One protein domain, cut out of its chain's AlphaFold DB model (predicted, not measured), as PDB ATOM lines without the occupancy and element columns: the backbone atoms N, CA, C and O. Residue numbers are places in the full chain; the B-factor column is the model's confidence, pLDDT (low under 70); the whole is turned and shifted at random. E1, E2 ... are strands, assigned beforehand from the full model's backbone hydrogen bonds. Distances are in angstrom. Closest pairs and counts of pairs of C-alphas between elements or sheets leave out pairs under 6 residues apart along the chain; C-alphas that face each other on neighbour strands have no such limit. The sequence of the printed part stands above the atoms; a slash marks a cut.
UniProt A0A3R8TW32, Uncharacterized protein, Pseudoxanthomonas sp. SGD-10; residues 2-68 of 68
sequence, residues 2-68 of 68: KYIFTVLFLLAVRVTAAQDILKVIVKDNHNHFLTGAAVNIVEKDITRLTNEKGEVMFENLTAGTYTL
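Overview. This is residues 2 to 68 of the 68 residues of an uncharacterized protein of Pseudoxanthomonas sp. SGD-10 (UniProt A0A3R8TW32). There is little regular structure: a small body holds two antiparallel strand pairs, E1 with E4 and E2 with E3, and a long tail, residues 2 to 15, sticks out from it. The 67 printed residues include four named strands, E1 to E4 in chain order, holding 21 residues, and no named helix: all strand. The whole is extended, radius of gyration of the C-alphas 20.7 A, spanning 78 by 20 by 15 A.

Arrangement. E1, residues 20 to 25, and E4, residues 55 to 61, are antiparallel at 162 degrees; N 22 and O 58, 2.9 A, are within hydrogen-bond range. E2, residues 38 to 41, and E3, residues 46 to 49, form an antiparallel hairpin at 156 degrees, with N 39 and O 48 at 2.9 A. The closest C-alphas of E3 and E4, Leu 49 and Val 56, are 6.7 A apart. E1 and E3 are apart.

Along the chain. E1 runs 16.5 A from C-alpha 20 at (129.939, 165.022, 121.322); E2 measures 10.2 A, E3 10.4 A; E4 runs 16.8 A to C-alpha 61 at (126.165, 168.244, 120.107).

Size, cuts and confidence. The body without the tail spans 40 by 17 by 15 A. The printed part has no cut; the E1 to E2 link, 12 residues, is long. Residues 2 to 19 have pLDDT under 70.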
ATOM      1  N   LYS A   2     140.475 153.100  74.289       40.94
ATOM      2  CA  LYS A   2     141.215 153.751  75.377       40.94
ATOM      3  C   LYS A   2     140.181 154.355  76.324       40.94
ATOM      4  O   LYS A   2     139.617 155.409  76.060       40.94
ATOM      5  N   TYR A   3     139.847 153.582  77.349       47.50
ATOM      6  CA  TYR A   3     138.987 154.001  78.442       47.50
ATOM      7  C   TYR A   3     139.716 155.092  79.220       47.50
ATOM      8  O   TYR A   3     140.797 154.844  79.748       47.50
ATOM      9  N   ILE A   4     139.135 156.284  79.301       51.91
ATOM     10  CA  ILE A   4     139.451 157.207  80.385       51.91
ATOM     11  C   ILE A   4     138.158 157.345  81.170       51.91
ATOM     12  O   ILE A   4     137.216 158.017  80.765       51.91
ATOM     13  N   PHE A   5     138.119 156.562  82.244       46.88
ATOM     14  CA  PHE A   5     137.123 156.574  83.301       46.88
ATOM     15  C   PHE A   5     136.974 158.015  83.805       46.88
ATOM     16  O   PHE A   5     137.859 158.538  84.484       46.88
ATOM     17  N   THR A   6     135.867 158.671  83.469       41.34
ATOM     18  CA  THR A   6     135.433 159.876  84.171       41.34
ATOM     19  C   THR A   6     135.073 159.448  85.585       41.34
ATOM     20  O   THR A   6     133.996 158.908  85.833       41.34
ATOM     21  N   VAL A   7     136.013 159.615  86.514       41.09
ATOM     22  CA  VAL A   7     135.760 159.422  87.938       41.09
ATOM     23  C   VAL A   7     134.816 160.540  88.367       41.09
ATOM     24  O   VAL A   7     135.229 161.669  88.618       41.09
ATOM     25  N   LEU A   8     133.525 160.213  88.396       45.44
ATOM     26  CA  LEU A   8     132.484 160.968  89.073       45.44
ATOM     27  C   LEU A   8     132.821 160.954  90.568       45.44
ATOM     28  O   LEU A   8     132.405 160.070  91.315       45.44
ATOM     29  N   PHE A   9     133.655 161.900  90.987       45.91
ATOM     30  CA  PHE A   9     133.951 162.142  92.388       45.91
ATOM     31  C   PHE A   9     132.694 162.781  92.987       45.91
ATOM     32  O   PHE A   9     132.551 164.002  93.010       45.91
ATOM     33  N   LEU A  10     131.728 161.949  93.397       44.62
ATOM     34  CA  LEU A  10     130.700 162.376  94.336       44.62
ATOM     35  C   LEU A  10     131.453 162.899  95.556       44.62
ATOM     36  O   LEU A  10     131.983 162.126  96.356       44.62
ATOM     37  N   LEU A  11     131.524 164.222  95.663       40.94
ATOM     38  CA  LEU A  11     131.835 164.926  96.887       40.94
ATOM     39  C   LEU A  11     130.747 164.511  97.880       40.94
ATOM     40  O   LEU A  11     129.693 165.133  97.969       40.94
ATOM     41  N   ALA A  12     130.961 163.386  98.559       48.69
ATOM     42  CA  ALA A  12     130.182 163.004  99.712       48.69
ATOM     43  C   ALA A  12     130.424 164.112 100.731       48.69
ATOM     44  O   ALA A  12     131.444 164.118 101.423       48.69
ATOM     45  N   VAL A  13     129.523 165.095 100.753       44.78
ATOM     46  CA  VAL A  13     129.383 166.040 101.850       44.78
ATOM     47  C   VAL A  13     129.156 165.171 103.073       44.78
ATOM     48  O   VAL A  13     128.053 164.694 103.331       44.78
ATOM     49  N   ARG A  14     130.236 164.862 103.789       51.56
ATOM     50  CA  ARG A  14     130.122 164.253 105.099       51.56
ATOM     51  C   ARG A  14     129.591 165.367 105.979       51.56
ATOM     52  O   ARG A  14     130.343 166.232 106.415       51.56
ATOM     53  N   VAL A  15     128.283 165.366 106.205       44.62
ATOM     54  CA  VAL A  15     127.746 165.976 107.413       44.62
ATOM     55  C   VAL A  15     128.345 165.147 108.543       44.62
ATOM     56  O   VAL A  15     127.880 164.045 108.828       44.62
ATOM     57  N   THR A  16     129.450 165.620 109.121       51.47
ATOM     58  CA  THR A  16     129.889 165.145 110.431       51.47
ATOM     59  C   THR A  16     128.778 165.557 111.382       51.47
ATOM     60  O   THR A  16     128.695 166.699 111.828       51.47
ATOM     61  N   ALA A  17     127.843 164.641 111.617       53.16
ATOM     62  CA  ALA A  17     126.948 164.740 112.746       53.16
ATOM     63  C   ALA A  17     127.841 164.603 113.983       53.16
ATOM     64  O   ALA A  17     128.253 163.505 114.338       53.16
ATOM     65  N   ALA A  18     128.279 165.740 114.521       55.91
ATOM     66  CA  ALA A  18     128.188 166.031 115.942       55.91
ATOM     67  C   ALA A  18     127.895 164.803 116.818       55.91
ATOM     68  O   ALA A  18     126.735 164.427 116.944       55.91
ATOM     69  N   GLN A  19     128.923 164.169 117.378       61.72
ATOM     70  CA  GLN A  19     128.798 163.009 118.278       61.72
ATOM     71  C   GLN A  19     129.223 163.344 119.712       61.72
ATOM     72  O   GLN A  19     129.344 162.449 120.547       61.72
ATOM     73  N   ASP A  20     129.436 164.624 120.016       81.44
ATOM     74  CA  ASP A  20     129.939 165.022 121.322       81.44
ATOM     75  C   ASP A  20     128.826 164.993 122.372       81.44
ATOM     76  O   ASP A  20     127.656 165.300 122.105       81.44
ATOM     77  N   ILE A  21     129.222 164.591 123.580       88.44
ATOM     78  CA  ILE A  21     128.355 164.452 124.742       88.44
ATOM     79  C   ILE A  21     128.755 165.511 125.765       88.44
ATOM     80  O   ILE A  21     129.886 165.516 126.251       88.44
ATOM     81  N   LEU A  22     127.810 166.370 126.146       90.69
ATOM     82  CA  LEU A  22     127.954 167.255 127.299       90.69
ATOM     83  C   LEU A  22     127.276 166.609 128.506       90.69
ATOM     84  O   LEU A  22     126.058 166.416 128.517       90.69
ATOM     85  N   LYS A  23     128.066 166.289 129.532       94.19
ATOM     86  CA  LYS A  23     127.566 165.828 130.829       94.19
ATOM     87  C   LYS A  23     127.608 166.979 131.828       94.19
ATOM     88  O   LYS A  23     128.678 167.518 132.098       94.19
ATOM     89  N   VAL A  24     126.457 167.307 132.407       94.69
ATOM     90  CA  VAL A  24     126.324 168.312 133.469       94.69
ATOM     91  C   VAL A  24     125.944 167.600 134.764       94.69
ATOM     92  O   VAL A  24     125.135 166.671 134.757       94.69
ATOM     93  N   ILE A  25     126.553 168.022 135.872       95.94
ATOM     94  CA  ILE A  25     126.240 167.543 137.220       95.94
ATOM     95  C   ILE A  25     125.835 168.754 138.050       95.94
ATOM     96  O   ILE A  25     126.633 169.676 138.219       95.94
ATOM     97  N   VAL A  26     124.613 168.741 138.570       95.50
ATOM     98  CA  VAL A  26     124.056 169.837 139.364       95.50
ATOM     99  C   VAL A  26     124.050 169.439 140.838       95.50
ATOM    100  O   VAL A  26     123.560 168.368 141.213       95.50
ATOM    101  N   LYS A  27     124.615 170.308 141.679       96.62
ATOM    102  CA  LYS A  27     124.711 170.131 143.131       96.62
ATOM    103  C   LYS A  27     124.283 171.395 143.866       96.62
ATOM    104  O   LYS A  27     124.355 172.485 143.303       96.62
ATOM    105  N   ASP A  28     123.867 171.240 145.117       94.12
ATOM    106  CA  ASP A  28     123.671 172.358 146.039       94.12
ATOM    107  C   ASP A  28     124.997 172.816 146.686       94.12
ATOM    108  O   ASP A  28     126.070 172.251 146.455       94.12
ATOM    109  N   ASN A  29     124.913 173.827 147.554       96.38
ATOM    110  CA  ASN A  29     126.065 174.376 148.279       96.38
ATOM    111  C   ASN A  29     126.672 173.411 149.321       96.38
ATOM    112  O   ASN A  29     127.737 173.698 149.867       96.38
ATOM    113  N   HIS A  30     126.022 172.280 149.598       96.31
ATOM    114  CA  HIS A  30     126.496 171.220 150.490       96.31
ATOM    115  C   HIS A  30     127.013 169.998 149.714       96.31
ATOM    116  O   HIS A  30     127.286 168.960 150.314       96.31
ATOM    117  N   ASN A  31     127.188 170.116 148.390       92.75
ATOM    118  CA  ASN A  31     127.563 169.037 147.474       92.75
ATOM    119  C   ASN A  31     126.531 167.900 147.339       92.75
ATOM    120  O   ASN A  31     126.880 166.834 146.817       92.75
ATOM    121  N   HIS A  32     125.276 168.107 147.738       94.88
ATOM    122  CA  HIS A  32     124.203 167.147 147.484       94.88
ATOM    123  C   HIS A  32     123.719 167.237 146.037       94.88
ATOM    124  O   HIS A  32     123.581 168.325 145.480       94.88
ATOM    125  N   PHE A  33     123.445 166.084 145.428       96.88
ATOM    126  CA  PHE A  33     122.936 166.010 144.062       96.88
ATOM    127  C   PHE A  33     121.505 166.542 143.970       96.88
ATOM    128  O   PHE A  33     120.627 166.119 144.723       96.88
ATOM    129  N   LEU A  34     121.263 167.441 143.016       95.69
ATOM    130  CA  LEU A  34     119.939 168.012 142.784       95.69
ATOM    131  C   LEU A  34     119.212 167.230 141.694       95.69
ATOM    132  O   LEU A  34     119.593 167.298 140.530       95.69
ATOM    133  N   THR A  35     118.158 166.509 142.072       97.25
ATOM    134  CA  THR A  35     117.274 165.778 141.147       97.25
ATOM    135  C   THR A  35     116.140 166.682 140.670       97.25
ATOM    136  O   THR A  35     115.594 167.450 141.460       97.25
ATOM    137  N   GLY A  36     115.761 166.584 139.395       96.12
ATOM    138  CA  GLY A  36     114.656 167.358 138.825       96.12
ATOM    139  C   GLY A  36     114.984 168.824 138.516       96.12
ATOM    140  O   GLY A  36     114.080 169.585 138.180       96.12
ATOM    141  N   ALA A  37     116.253 169.231 138.595       96.31
ATOM    142  CA  ALA A  37     116.681 170.553 138.155       96.31
ATOM    143  C   ALA A  37     116.588 170.639 136.626       96.31
ATOM    144  O   ALA A  37     117.071 169.749 135.923       96.31
ATOM    145  N   ALA A  38     115.970 171.703 136.114       97.00
ATOM    146  CA  ALA A  38     115.891 171.955 134.682       97.00
ATOM    147  C   ALA A  38     117.187 172.593 134.176       97.00
ATOM    148  O   ALA A  38     117.614 173.625 134.687       97.00
ATOM    149  N   VAL A  39     117.790 171.975 133.163       96.44
ATOM    150  CA  VAL A  39     118.983 172.463 132.465       96.44
ATOM    151  C   VAL A  39     118.611 172.667 130.999       96.44
ATOM    152  O   VAL A  39     118.117 171.730 130.362       96.44
ATOM    153  N   ASN A  40     118.818 173.874 130.472       96.44
ATOM    154  CA  ASN A  40     118.457 174.256 129.108       96.44
ATOM    155  C   ASN A  40     119.726 174.570 128.308       96.44
ATOM    156  O   ASN A  40     120.562 175.310 128.790       96.44
ATOM    157  N   ILE A  41     119.872 174.028 127.099       94.88
ATOM    158  CA  ILE A  41     120.852 174.545 126.134       94.88
ATOM    159  C   ILE A  41     120.163 175.605 125.279       94.88
ATOM    160  O   ILE A  41     119.376 175.250 124.391       94.88
ATOM    161  N   VAL A  42     120.496 176.876 125.513       93.69
ATOM    162  CA  VAL A  42     119.785 178.030 124.930       93.69
ATOM    163  C   VAL A  42     119.831 178.009 123.401       93.69
ATOM    164  O   VAL A  42     118.823 178.242 122.740       93.69
ATOM    165  N   GLU A  43     120.978 177.670 122.815       90.44
ATOM    166  CA  GLU A  43     121.189 177.698 121.362       90.44
ATOM    167  C   GLU A  43     120.432 176.594 120.615       90.44
ATOM    168  O   GLU A  43     120.240 176.688 119.402       90.44
ATOM    169  N   LYS A  44     120.030 175.530 121.317       89.50
ATOM    170  CA  LYS A  44     119.281 174.408 120.739       89.50
ATOM    171  C   LYS A  44     117.831 174.338 121.216       89.50
ATOM    172  O   LYS A  44     117.094 173.506 120.695       89.50
ATOM    173  N   ASP A  45     117.448 175.164 122.189       93.94
ATOM    174  CA  ASP A  45     116.156 175.114 122.883       93.94
ATOM    175  C   ASP A  45     115.825 173.707 123.422       93.94
ATOM    176  O   ASP A  45     114.721 173.179 123.290       93.94
ATOM    177  N   ILE A  46     116.834 173.043 124.000       93.69
ATOM    178  CA  ILE A  46     116.681 171.698 124.568       93.69
ATOM    179  C   ILE A  46     116.739 171.805 126.081       93.69
ATOM    180  O   ILE A  46     117.790 172.101 126.641       93.69
ATOM    181  N   THR A  47     115.633 171.471 126.745       96.25
ATOM    182  CA  THR A  47     115.575 171.353 128.206       96.25
ATOM    183  C   THR A  47     115.557 169.892 128.630       96.25
ATOM    184  O   THR A  47     114.821 169.075 128.072       96.25
ATOM    185  N   ARG A  48     116.356 169.551 129.640       96.38
ATOM    186  CA  ARG A  48     116.357 168.233 130.283       96.38
ATOM    187  C   ARG A  48     116.376 168.392 131.800       96.38
ATOM    188  O   ARG A  48     116.882 169.382 132.320       96.38
ATOM    189  N   LEU A  49     115.816 167.409 132.499       97.31
ATOM    190  CA  LEU A  49     115.831 167.355 133.958       97.31
ATOM    191  C   LEU A  49     116.980 166.474 134.441       97.31
ATOM    192  O   LEU A  49     117.277 165.444 133.830       97.31
ATOM    193  N   THR A  50     117.604 166.858 135.549       97.19
ATOM    194  CA  THR A  50     118.610 166.025 136.208       97.19
ATOM    195  C   THR A  50     117.992 164.768 136.822       97.19
ATOM    196  O   THR A  50     116.893 164.802 137.385       97.19
ATOM    197  N   ASN A  51     118.708 163.648 136.731       97.00
ATOM    198  CA  ASN A  51     118.315 162.374 137.339       97.00
ATOM    199  C   ASN A  51     118.642 162.317 138.851       97.00
ATOM    200  O   ASN A  51     119.128 163.289 139.424       97.00
ATOM    201  N   GLU A  52     118.427 161.158 139.487       96.94
ATOM    202  CA  GLU A  52     118.690 160.912 140.924       96.94
ATOM    203  C   GLU A  52     120.144 161.170 141.364       96.94
ATOM    204  O   GLU A  52     120.429 161.370 142.542       96.94
ATOM    205  N   LYS A  53     121.086 161.175 140.414       95.88
ATOM    206  CA  LYS A  53     122.506 161.479 140.639       95.88
ATOM    207  C   LYS A  53     122.844 162.941 140.331       95.88
ATOM    208  O   LYS A  53     124.017 163.300 140.277       95.88
ATOM    209  N   GLY A  54     121.840 163.784 140.094       96.31
ATOM    210  CA  GLY A  54     122.020 165.173 139.679       96.31
ATOM    211  C   GLY A  54     122.615 165.318 138.280       96.31
ATOM    212  O   GLY A  54     123.141 166.377 137.949       96.31
ATOM    213  N   GLU A  55     122.577 164.262 137.466       97.31
ATOM    214  CA  GLU A  55     123.227 164.227 136.160       97.31
ATOM    215  C   GLU A  55     122.228 164.496 135.038       97.31
ATOM    216  O   GLU A  55     121.089 164.025 135.063       97.31
ATOM    217  N   VAL A  56     122.700 165.188 134.007       96.69
ATOM    218  CA  VAL A  56     122.029 165.291 132.714       96.69
ATOM    219  C   VAL A  56     123.056 165.144 131.597       96.69
ATOM    220  O   VAL A  56     124.190 165.615 131.702       96.69
ATOM    221  N   MET A  57     122.667 164.448 130.533       94.62
ATOM    222  CA  MET A  57     123.493 164.249 129.346       94.62
ATOM    223  C   MET A  57     122.795 164.863 128.141       94.62
ATOM    224  O   MET A  57     121.611 164.604 127.918       94.62
ATOM    225  N   PHE A  58     123.534 165.644 127.363       92.81
ATOM    226  CA  PHE A  58     123.127 166.129 126.051       92.81
ATOM    227  C   PHE A  58     124.017 165.466 125.012       92.81
ATOM    228  O   PHE A  58     125.238 165.573 125.076       92.81
ATOM    229  N   GLU A  59     123.398 164.756 124.080       91.06
ATOM    230  CA  GLU A  59     124.079 163.975 123.054       91.06
ATOM    231  C   GLU A  59     123.894 164.639 121.690       91.06
ATOM    232  O   GLU A  59     122.982 165.447 121.489       91.06
ATOM    233  N   ASN A  60     124.738 164.255 120.736       88.12
ATOM    234  CA  ASN A  60     124.717 164.773 119.371       88.12
ATOM    235  C   ASN A  60     124.896 166.304 119.308       88.12
ATOM    236  O   ASN A  60     124.214 167.021 118.559       88.12
ATOM    237  N   LEU A  61     125.796 166.834 120.141       86.50
ATOM    238  CA  LEU A  61     126.165 168.244 120.107       86.50
ATOM    239  C   LEU A  61     127.213 168.495 119.023       86.50
ATOM    240  O   LEU A  61     128.193 167.767 118.890       86.50
ATOM    241  N   THR A  62     126.963 169.511 118.196       88.38
ATOM    242  CA  THR A  62     127.943 170.016 117.229       88.38
ATOM    243  C   THR A  62     129.041 170.733 117.998       88.38
ATOM    244  O   THR A  62     128.750 171.374 119.005       88.38
ATOM    245  N   ALA A  63     130.286 170.669 117.528       85.56
ATOM    246  CA  ALA A  63     131.352 171.473 118.115       85.56
ATOM    247  C   ALA A  63     130.966 172.962 118.082       85.56
ATOM    248  O   ALA A  63     130.502 173.467 117.058       85.56
ATOM    249  N   GLY A  64     131.125 173.649 119.211       86.69
ATOM    250  CA  GLY A  64     130.701 175.035 119.369       86.69
ATOM    251  C   GLY A  64     130.636 175.456 120.832       86.69
ATOM    252  O   GLY A  64     131.013 174.704 121.730       86.69
ATOM    253  N   THR A  65     130.157 176.675 121.053       90.44
ATOM    254  CA  THR A  65     129.899 177.230 122.386       90.44
ATOM    255  C   THR A  65     128.416 177.099 122.703       90.44
ATOM    256  O   THR A  65     127.584 177.344 121.832       90.44
ATOM    257  N   TYR A  66     128.114 176.713 123.940       90.50
ATOM    258  CA  TYR A  66     126.756 176.538 124.440       90.50
ATOM    259  C   TYR A  66     126.570 177.287 125.754       90.50
ATOM    260  O   TYR A  66     127.496 177.346 126.570       90.50
ATOM    261  N   THR A  67     125.360 177.790 125.957       94.00
ATOM    262  CA  THR A  67     124.908 178.449 127.180       94.00
ATOM    263  C   THR A  67     123.928 177.530 127.902       94.00
ATOM    264  O   THR A  67     123.037 176.963 127.267       94.00
ATOM    265  N   LEU A  68     124.124 177.378 129.216       92.12
ATOM    266  CA  LEU A  68     123.284 176.577 130.113       92.12
ATOM    267  C   LEU A  68     122.432 177.449 131.037       92.12
ATOM    268  O   LEU A  68     122.932 178.536 131.410       92.12
TER     269      LEU A  68